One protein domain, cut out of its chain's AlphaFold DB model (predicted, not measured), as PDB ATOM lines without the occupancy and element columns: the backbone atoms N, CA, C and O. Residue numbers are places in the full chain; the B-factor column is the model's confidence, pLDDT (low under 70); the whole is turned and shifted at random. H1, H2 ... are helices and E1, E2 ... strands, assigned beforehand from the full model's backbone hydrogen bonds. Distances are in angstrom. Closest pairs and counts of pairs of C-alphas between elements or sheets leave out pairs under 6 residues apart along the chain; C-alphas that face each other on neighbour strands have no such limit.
ATOM      1  N   LEU A  74     -25.552 -20.435  10.329       61.09
ATOM      2  CA  LEU A  74     -25.909 -21.813  10.017       61.09
ATOM      3  C   LEU A  74     -27.437 -21.893   9.978       61.09
ATOM      4  O   LEU A  74     -28.119 -21.572  10.955       61.09
ATOM      5  N   ARG A  75     -27.989 -22.282   8.822       78.69
ATOM      6  CA  ARG A  75     -29.431 -22.479   8.615       78.69
ATOM      7  C   ARG A  75     -29.896 -23.764   9.299       78.69
ATOM      8  O   ARG A  75     -30.365 -24.694   8.656       78.69
ATOM      9  N   ALA A  76     -29.758 -23.781  10.613       86.19
ATOM     10  CA  ALA A  76     -30.133 -24.862  11.493       86.19
ATOM     11  C   ALA A  76     -30.927 -24.296  12.669       86.19
ATOM     12  O   ALA A  76     -30.778 -23.131  13.046       86.19
ATOM     13  N   CYS A  77     -31.797 -25.116  13.247       89.38
ATOM     14  CA  CYS A  77     -32.544 -24.731  14.427       89.38
ATOM     15  C   CYS A  77     -31.561 -24.400  15.555       89.38
ATOM     16  O   CYS A  77     -30.677 -25.198  15.857       89.38
ATOM     17  N   CYS A  78     -31.705 -23.243  16.203       88.25
ATOM     18  CA  CYS A  78     -30.776 -22.853  17.262       88.25
ATOM     19  C   CYS A  78     -30.809 -23.815  18.462       88.25
ATOM     20  O   CYS A  78     -29.766 -23.992  19.093       88.25
ATOM     21  N   LEU A  79     -31.953 -24.470  18.703       85.38
ATOM     22  CA  LEU A  79     -32.190 -25.380  19.825       85.38
ATOM     23  C   LEU A  79     -31.741 -26.822  19.536       85.38
ATOM     24  O   LEU A  79     -30.935 -27.350  20.289       85.38
ATOM     25  N   CYS A  80     -32.177 -27.442  18.431       87.50
ATOM     26  CA  CYS A  80     -31.826 -28.843  18.118       87.50
ATOM     27  C   CYS A  80     -30.820 -29.042  16.981       87.50
ATOM     28  O   CYS A  80     -30.567 -30.174  16.587       87.50
ATOM     29  N   LYS A  81     -30.292 -27.964  16.390       87.81
ATOM     30  CA  LYS A  81     -29.364 -27.994  15.241       87.81
ATOM     31  C   LYS A  81     -29.886 -28.713  13.985       87.81
ATOM     32  O   LYS A  81     -29.148 -28.837  13.014       87.81
ATOM     33  N   SER A  82     -31.162 -29.106  13.950       84.62
ATOM     34  CA  SER A  82     -31.795 -29.671  12.754       84.62
ATOM     35  C   SER A  82     -31.752 -28.671  11.588       84.62
ATOM     36  O   SER A  82     -32.059 -27.490  11.797       84.62
ATOM     37  N   PRO A  83     -31.434 -29.116  10.360       83.50
ATOM     38  CA  PRO A  83     -31.497 -28.274   9.167       83.50
ATOM     39  C   PRO A  83     -32.940 -27.930   8.743       83.50
ATOM     40  O   PRO A  83     -33.139 -27.023   7.933       83.50
ATOM     41  N   ASP A  84     -33.957 -28.591   9.310       84.00
ATOM     42  CA  ASP A  84     -35.374 -28.446   8.940       84.00
ATOM     43  C   ASP A  84     -36.031 -27.211   9.578       84.00
ATOM     44  O   ASP A  84     -37.001 -27.264  10.344       84.00
ATOM     45  N   ILE A  85     -35.482 -26.042   9.261       87.94
ATOM     46  CA  ILE A  85     -35.943 -24.761   9.789       87.94
ATOM     47  C   ILE A  85     -37.171 -24.236   9.042       87.94
ATOM     48  O   ILE A  85     -37.231 -24.197   7.813       87.94
ATOM     49  N   SER A  86     -38.161 -23.768   9.799       86.31
ATOM     50  CA  SER A  86     -39.427 -23.248   9.258       86.31
ATOM     51  C   SER A  86     -39.644 -21.768   9.571       86.31
ATOM     52  O   SER A  86     -40.285 -21.051   8.794       86.31
ATOM     53  N   TYR A  87     -39.088 -21.296  10.686       89.25
ATOM     54  CA  TYR A  87     -39.251 -19.933  11.179       89.25
ATOM     55  C   TYR A  87     -37.898 -19.296  11.469       89.25
ATOM     56  O   TYR A  87     -36.932 -19.976  11.812       89.25
ATOM     57  N   GLY A  88     -37.839 -17.980  11.323       89.44
ATOM     58  CA  GLY A  88     -36.717 -17.165  11.748       89.44
ATOM     59  C   GLY A  88     -37.157 -16.139  12.779       89.44
ATOM     60  O   GLY A  88     -38.277 -15.626  12.727       89.44
ATOM     61  N   VAL A  89     -36.252 -15.855  13.706       87.56
ATOM     62  CA  VAL A  89     -36.378 -14.786  14.693       87.56
ATOM     63  C   VAL A  89     -35.710 -13.547  14.116       87.56
ATOM     64  O   VAL A  89     -34.549 -13.596  13.693       87.56
ATOM     65  N   VAL A  90     -36.454 -12.447  14.073       84.44
ATOM     66  CA  VAL A  90     -35.933 -11.130  13.689       84.44
ATOM     67  C   VAL A  90     -35.687 -10.337  14.968       84.44
ATOM     68  O   VAL A  90     -36.468 -10.437  15.914       84.44
ATOM     69  N   GLY A  91     -34.587  -9.588  15.022       71.62
ATOM     70  CA  GLY A  91     -34.331  -8.687  16.144       71.62
ATOM     71  C   GLY A  91     -35.345  -7.551  16.237       71.62
ATOM     72  O   GLY A  91     -35.966  -7.185  15.239       71.62
ATOM     73  N   ALA A  92     -35.478  -6.979  17.432       67.25
ATOM     74  CA  ALA A  92     -36.040  -5.643  17.580       67.25
ATOM     75  C   ALA A  92     -35.078  -4.605  16.968       67.25
ATOM     76  O   ALA A  92     -33.868  -4.823  16.991       67.25
ATOM     77  N   GLU A  93     -35.663  -3.516  16.457       54.84
ATOM     78  CA  GLU A  93     -35.029  -2.345  15.822       54.84
ATOM     79  C   GLU A  93     -34.498  -2.546  14.400       54.84
ATOM     80  O   GLU A  93     -33.510  -3.235  14.209       54.84
ATOM     81  N   GLY A  94     -35.146  -1.885  13.419       61.28
ATOM     82  CA  GLY A  94     -34.629  -1.450  12.100       61.28
ATOM     83  C   GLY A  94     -34.087  -2.500  11.112       61.28
ATOM     84  O   GLY A  94     -34.392  -2.472   9.915       61.28
ATOM     85  N   GLU A  95     -33.303  -3.446  11.599       62.75
ATOM     86  CA  GLU A  95     -32.564  -4.461  10.884       62.75
ATOM     87  C   GLU A  95     -33.426  -5.698  10.652       62.75
ATOM     88  O   GLU A  95     -33.745  -6.491  11.533       62.75
ATOM     89  N   ARG A  96     -33.786  -5.918   9.389       76.38
ATOM     90  CA  ARG A  96     -34.567  -7.091   8.968       76.38
ATOM     91  C   ARG A  96     -33.710  -8.358   8.837       76.38
ATOM     92  O   ARG A  96     -34.049  -9.214   8.020       76.38
ATOM     93  N   ARG A  97     -32.588  -8.473   9.553       83.88
ATOM     94  CA  ARG A  97     -31.665  -9.620   9.474       83.88
ATOM     95  C   ARG A  97     -32.144 -10.757  10.379       83.88
ATOM     96  O   ARG A  97     -32.794 -10.526  11.397       83.88
ATOM     97  N   TRP A  98     -31.855 -11.994   9.984       87.06
ATOM     98  CA  TRP A  98     -32.141 -13.159  10.821       87.06
ATOM     99  C   TRP A  98     -31.180 -13.194  12.013       87.06
ATOM    100  O   TRP A  98     -29.975 -13.094  11.808       87.06
ATOM    101  N   LYS A  99     -31.704 -13.352  13.235       85.81
ATOM    102  CA  LYS A  99     -30.894 -13.566  14.449       85.81
ATOM    103  C   LYS A  99     -30.792 -15.043  14.826       85.81
ATOM    104  O   LYS A  99     -29.749 -15.497  15.275       85.81
ATOM    105  N   ALA A 100     -31.868 -15.797  14.624       87.69
ATOM    106  CA  ALA A 100     -31.906 -17.234  14.873       87.69
ATOM    107  C   ALA A 100     -32.934 -17.916  13.964       87.69
ATOM    108  O   ALA A 100     -33.816 -17.260  13.401       87.69
ATOM    109  N   PHE A 101     -32.848 -19.240  13.856       90.12
ATOM    110  CA  PHE A 101     -33.821 -20.068  13.152       90.12
ATOM    111  C   PHE A 101     -34.394 -21.144  14.072       90.12
ATOM    112  O   PHE A 101     -33.716 -21.642  14.968       90.12
ATOM    113  N   LEU A 102     -35.646 -21.524  13.831       88.69
ATOM    114  CA  LEU A 102     -36.360 -22.543  14.593       88.69
ATOM    115  C   LEU A 102     -37.040 -23.539  13.647       88.69
ATOM    116  O   LEU A 102     -37.624 -23.154  12.622       88.69
ATOM    117  N   CYS A 103     -36.973 -24.824  13.994       88.94
ATOM    118  CA  CYS A 103     -37.801 -25.849  13.365       88.94
ATOM    119  C   CYS A 103     -39.256 -25.731  13.852       88.94
ATOM    120  O   CYS A 103     -39.556 -25.023  14.817       88.94
ATOM    121  N   LEU A 104     -40.177 -26.411  13.168       84.81
ATOM    122  CA  LEU A 104     -41.606 -26.326  13.480       84.81
ATOM    123  C   LEU A 104     -41.930 -26.804  14.905       84.81
ATOM    124  O   LEU A 104     -42.790 -26.221  15.560       84.81
ATOM    125  N   GLU A 105     -41.236 -27.833  15.388       85.12
ATOM    126  CA  GLU A 105     -41.429 -28.399  16.726       85.12
ATOM    127  C   GLU A 105     -41.099 -27.389  17.829       85.12
ATOM    128  O   GLU A 105     -41.938 -27.090  18.677       85.12
ATOM    129  N   HIS A 106     -39.936 -26.745  17.743       86.88
ATOM    130  CA  HIS A 106     -39.543 -25.727  18.713       86.88
ATOM    131  C   HIS A 106     -40.429 -24.478  18.664       86.88
ATOM    132  O   HIS A 106     -40.673 -23.858  19.694       86.88
ATOM    133  N   VAL A 107     -40.978 -24.120  17.500       85.19
ATOM    134  CA  VAL A 107     -41.956 -23.022  17.412       85.19
ATOM    135  C   VAL A 107     -43.237 -23.340  18.180       85.19
ATOM    136  O   VAL A 107     -43.801 -22.436  18.797       85.19
ATOM    137  N   LYS A 108     -43.693 -24.600  18.174       81.88
ATOM    138  CA  LYS A 108     -44.838 -25.022  18.993       81.88
ATOM    139  C   LYS A 108     -44.524 -24.836  20.477       81.88
ATOM    140  O   LYS A 108     -45.313 -24.204  21.169       81.88
ATOM    141  N   ALA A 109     -43.349 -25.282  20.929       79.75
ATOM    142  CA  ALA A 109     -42.919 -25.132  22.321       79.75
ATOM    143  C   ALA A 109     -42.883 -23.659  22.775       79.75
ATOM    144  O   ALA A 109     -43.451 -23.327  23.814       79.75
ATOM    145  N   VAL A 110     -42.309 -22.755  21.965       77.00
ATOM    146  CA  VAL A 110     -42.270 -21.312  22.284       77.00
ATOM    147  C   VAL A 110     -43.675 -20.713  22.403       77.00
ATOM    148  O   VAL A 110     -43.933 -19.928  23.313       77.00
ATOM    149  N   ARG A 111     -44.598 -21.082  21.503       74.69
ATOM    150  CA  ARG A 111     -45.980 -20.575  21.530       74.69
ATOM    151  C   ARG A 111     -46.778 -21.109  22.718       74.69
ATOM    152  O   ARG A 111     -47.526 -20.346  23.316       74.69
ATOM    153  N   CYS A 112     -46.606 -22.382  23.074       69.69
ATOM    154  CA  CYS A 112     -47.281 -22.981  24.229       69.69
ATOM    155  C   CYS A 112     -46.829 -22.363  25.561       69.69
ATOM    156  O   CYS A 112     -47.621 -22.296  26.493       69.69
ATOM    157  N   ALA A 113     -45.589 -21.871  25.643       69.88
ATOM    158  CA  ALA A 113     -45.044 -21.223  26.837       69.88
ATOM    159  C   ALA A 113     -45.501 -19.759  27.034       69.88
ATOM    160  O   ALA A 113     -45.001 -19.091  27.932       69.88
ATOM    161  N   GLY A 114     -46.398 -19.228  26.192       61.84
ATOM    162  CA  GLY A 114     -46.875 -17.838  26.292       61.84
ATOM    163  C   GLY A 114     -45.861 -16.773  25.852       61.84
ATOM    164  O   GLY A 114     -46.133 -15.582  25.944       61.84
ATOM    165  N   ASN A 115     -44.712 -17.179  25.306       60.34
ATOM    166  CA  ASN A 115     -43.632 -16.284  24.872       60.34
ATOM    167  C   ASN A 115     -43.817 -15.762  23.430       60.34
ATOM    168  O   ASN A 115     -42.847 -15.374  22.774       60.34
ATOM    169  N   SER A 116     -45.041 -15.783  22.885       60.22
ATOM    170  CA  SER A 116     -45.308 -15.367  21.496       60.22
ATOM    171  C   SER A 116     -45.118 -13.875  21.257       60.22
ATOM    172  O   SER A 116     -44.810 -13.478  20.134       60.22
ATOM    173  N   ASP A 117     -45.297 -13.066  22.298       60.62
ATOM    174  CA  ASP A 117     -45.384 -11.611  22.170       60.62
ATOM    175  C   ASP A 117     -44.013 -10.940  22.345       60.62
ATOM    176  O   ASP A 117     -43.787  -9.833  21.860       60.62
ATOM    177  N   THR A 118     -43.061 -11.642  22.968       65.19
ATOM    178  CA  THR A 118     -41.685 -11.175  23.194       65.19
ATOM    179  C   THR A 118     -40.728 -11.561  22.062       65.19
ATOM    180  O   THR A 118     -39.701 -10.909  21.876       65.19
ATOM    181  N   ILE A 119     -41.057 -12.584  21.262       72.56
ATOM    182  CA  ILE A 119     -40.207 -13.085  20.173       72.56
ATOM    183  C   ILE A 119     -40.928 -12.933  18.828       72.56
ATOM    184  O   ILE A 119     -41.897 -13.631  18.535       72.56
ATOM    185  N   SER A 120     -40.400 -12.075  17.946       79.88
ATOM    186  CA  SER A 120     -40.947 -11.897  16.593       79.88
ATOM    187  C   SER A 120     -40.618 -13.092  15.687       79.88
ATOM    188  O   SER A 120     -39.586 -13.140  15.008       79.88
ATOM    189  N   LEU A 121     -41.514 -14.081  15.677       83.56
ATOM    190  CA  LEU A 121     -41.418 -15.285  14.852       83.56
ATOM    191  C   LEU A 121     -41.968 -15.040  13.443       83.56
ATOM    192  O   LEU A 121     -43.167 -14.845  13.245       83.56
ATOM    193  N   THR A 122     -41.107 -15.135  12.430       86.88
ATOM    194  CA  THR A 122     -41.487 -14.969  11.020       86.88
ATOM    195  C   THR A 122     -41.282 -16.263  10.239       86.88
ATOM    196  O   THR A 122     -40.204 -16.851  10.275       86.88
ATOM    197  N   SER A 123     -42.289 -16.700   9.476       86.81
ATOM    198  CA  SER A 123     -42.131 -17.843   8.564       86.81
ATOM    199  C   SER A 123     -41.072 -17.546   7.499       86.81
ATOM    200  O   SER A 123     -41.092 -16.483   6.874       86.81
ATOM    201  N   LEU A 124     -40.178 -18.505   7.252       87.44
ATOM    202  CA  LEU A 124     -39.125 -18.397   6.236       87.44
ATOM    203  C   LEU A 124     -39.665 -18.531   4.807       87.44
ATOM    204  O   LEU A 124     -38.977 -18.194   3.841       87.44
ATOM    205  N   ARG A 125     -40.904 -19.008   4.643       83.38
ATOM    206  CA  ARG A 125     -41.497 -19.243   3.326       83.38
ATOM    207  C   ARG A 125     -41.615 -17.939   2.535       83.38
ATOM    208  O   ARG A 125     -42.266 -16.989   2.962       83.38
ATOM    209  N   GLY A 126     -41.026 -17.921   1.338       85.44
ATOM    210  CA  GLY A 126     -41.050 -16.754   0.448       85.44
ATOM    211  C   GLY A 126     -40.263 -15.555   0.985       85.44
ATOM    212  O   GLY A 126     -40.457 -14.430   0.511       85.44
TER     213      GLY A 126
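AT A GLANCE: This is residues 74 to 126 of the 315 residues of an uncharacterized protein of Guillardia theta (strain CCMP2712) (UniProt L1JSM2). What is the main picture? A small sheet of three strands, with E1 in the middle between E2 and E3, has one helix, H1, over one face; E1 and E2 form a hairpin, and H1 leads from E2 over the sheet to E3 on the other side of E1. What is it built of? The printed part has 53 residues with three named strands and one named helix, in the order E1, E2, H1, E3; the sheet runs E2, E1, E3 and is antiparallel, and the class is mixed, helices and strands, though 24 residues, under half, are in named elements. How large is it? It is compact, with a radius of gyration of the C-alphas of 10.6 A, and rounded, spanning 28 by 26 by 19 A.

IN THESE COORDINATES: What comes first? The printed part begins at Leu 74, and E1, residues 85 to 90, starts with C-alpha 85 at (-35.943, -24.761, 9.789) and is 14.2 A long. What follows it? E2, residues 98 to 103, is 14.1 A long. H1, residues 104 to 112, is 12.6 A long and starts with C-alpha 104 at (-41.606, -26.326, 13.480). Where is the last element? E3, residues 121 to 123, is 6.8 A long and ends with C-alpha 123 at (-42.131, -17.843, 8.564).

HOW THE PARTS SIT: How do E1 and E2 pair? They are a hairpin of antiparallel neighbours at 149 degrees, with N 89 and O 100 at 2.8 A and N 102 and O 87 at 2.9 A, within hydrogen-bond range. How is E3 joined? E3 is an edge strand, antiparallel to the inner strand E1 at 134 degrees, with N 88 and O 122 at 2.8 A, within hydrogen-bond range. Where is H1? It is on the sheet at a height over the sheet of 10.1 A, over E1 and only just not over E2 or E3, with 5 of its 9 C-alphas falling on E1 and 2 on each of the others. It runs along the strands, at 11 degrees to E1 on the local plane, and the closest C-alphas of E1 and H1, those of Ser 86 and Leu 104, are 5.7 A apart. What do E2, H1 and E3 make, and how is the helix's backbone? They are a split strand-helix-strand unit, two strands that follow each other among the strands of one sheet and are not neighbours, with H1 between them in the chain and E1 between them in the sheet, and its crossover is right-handed. In H1 every O i to N i+4 pair is within hydrogen-bond range.

THE WHOLE: How far does it reach? The two C-alphas farthest apart, those of Ser 82 and Gly 94, are 28.4 A apart. Is it cut, and are its links long? The printed part has no cut; the link from E2 to H1 is tight, those from E1 to E2 and from H1 to E3 are short. Where is confidence low? The mean pLDDT of the printed part is 79.6, and residue 74, residues 92 to 95 and residues 112 to 118 are under 70.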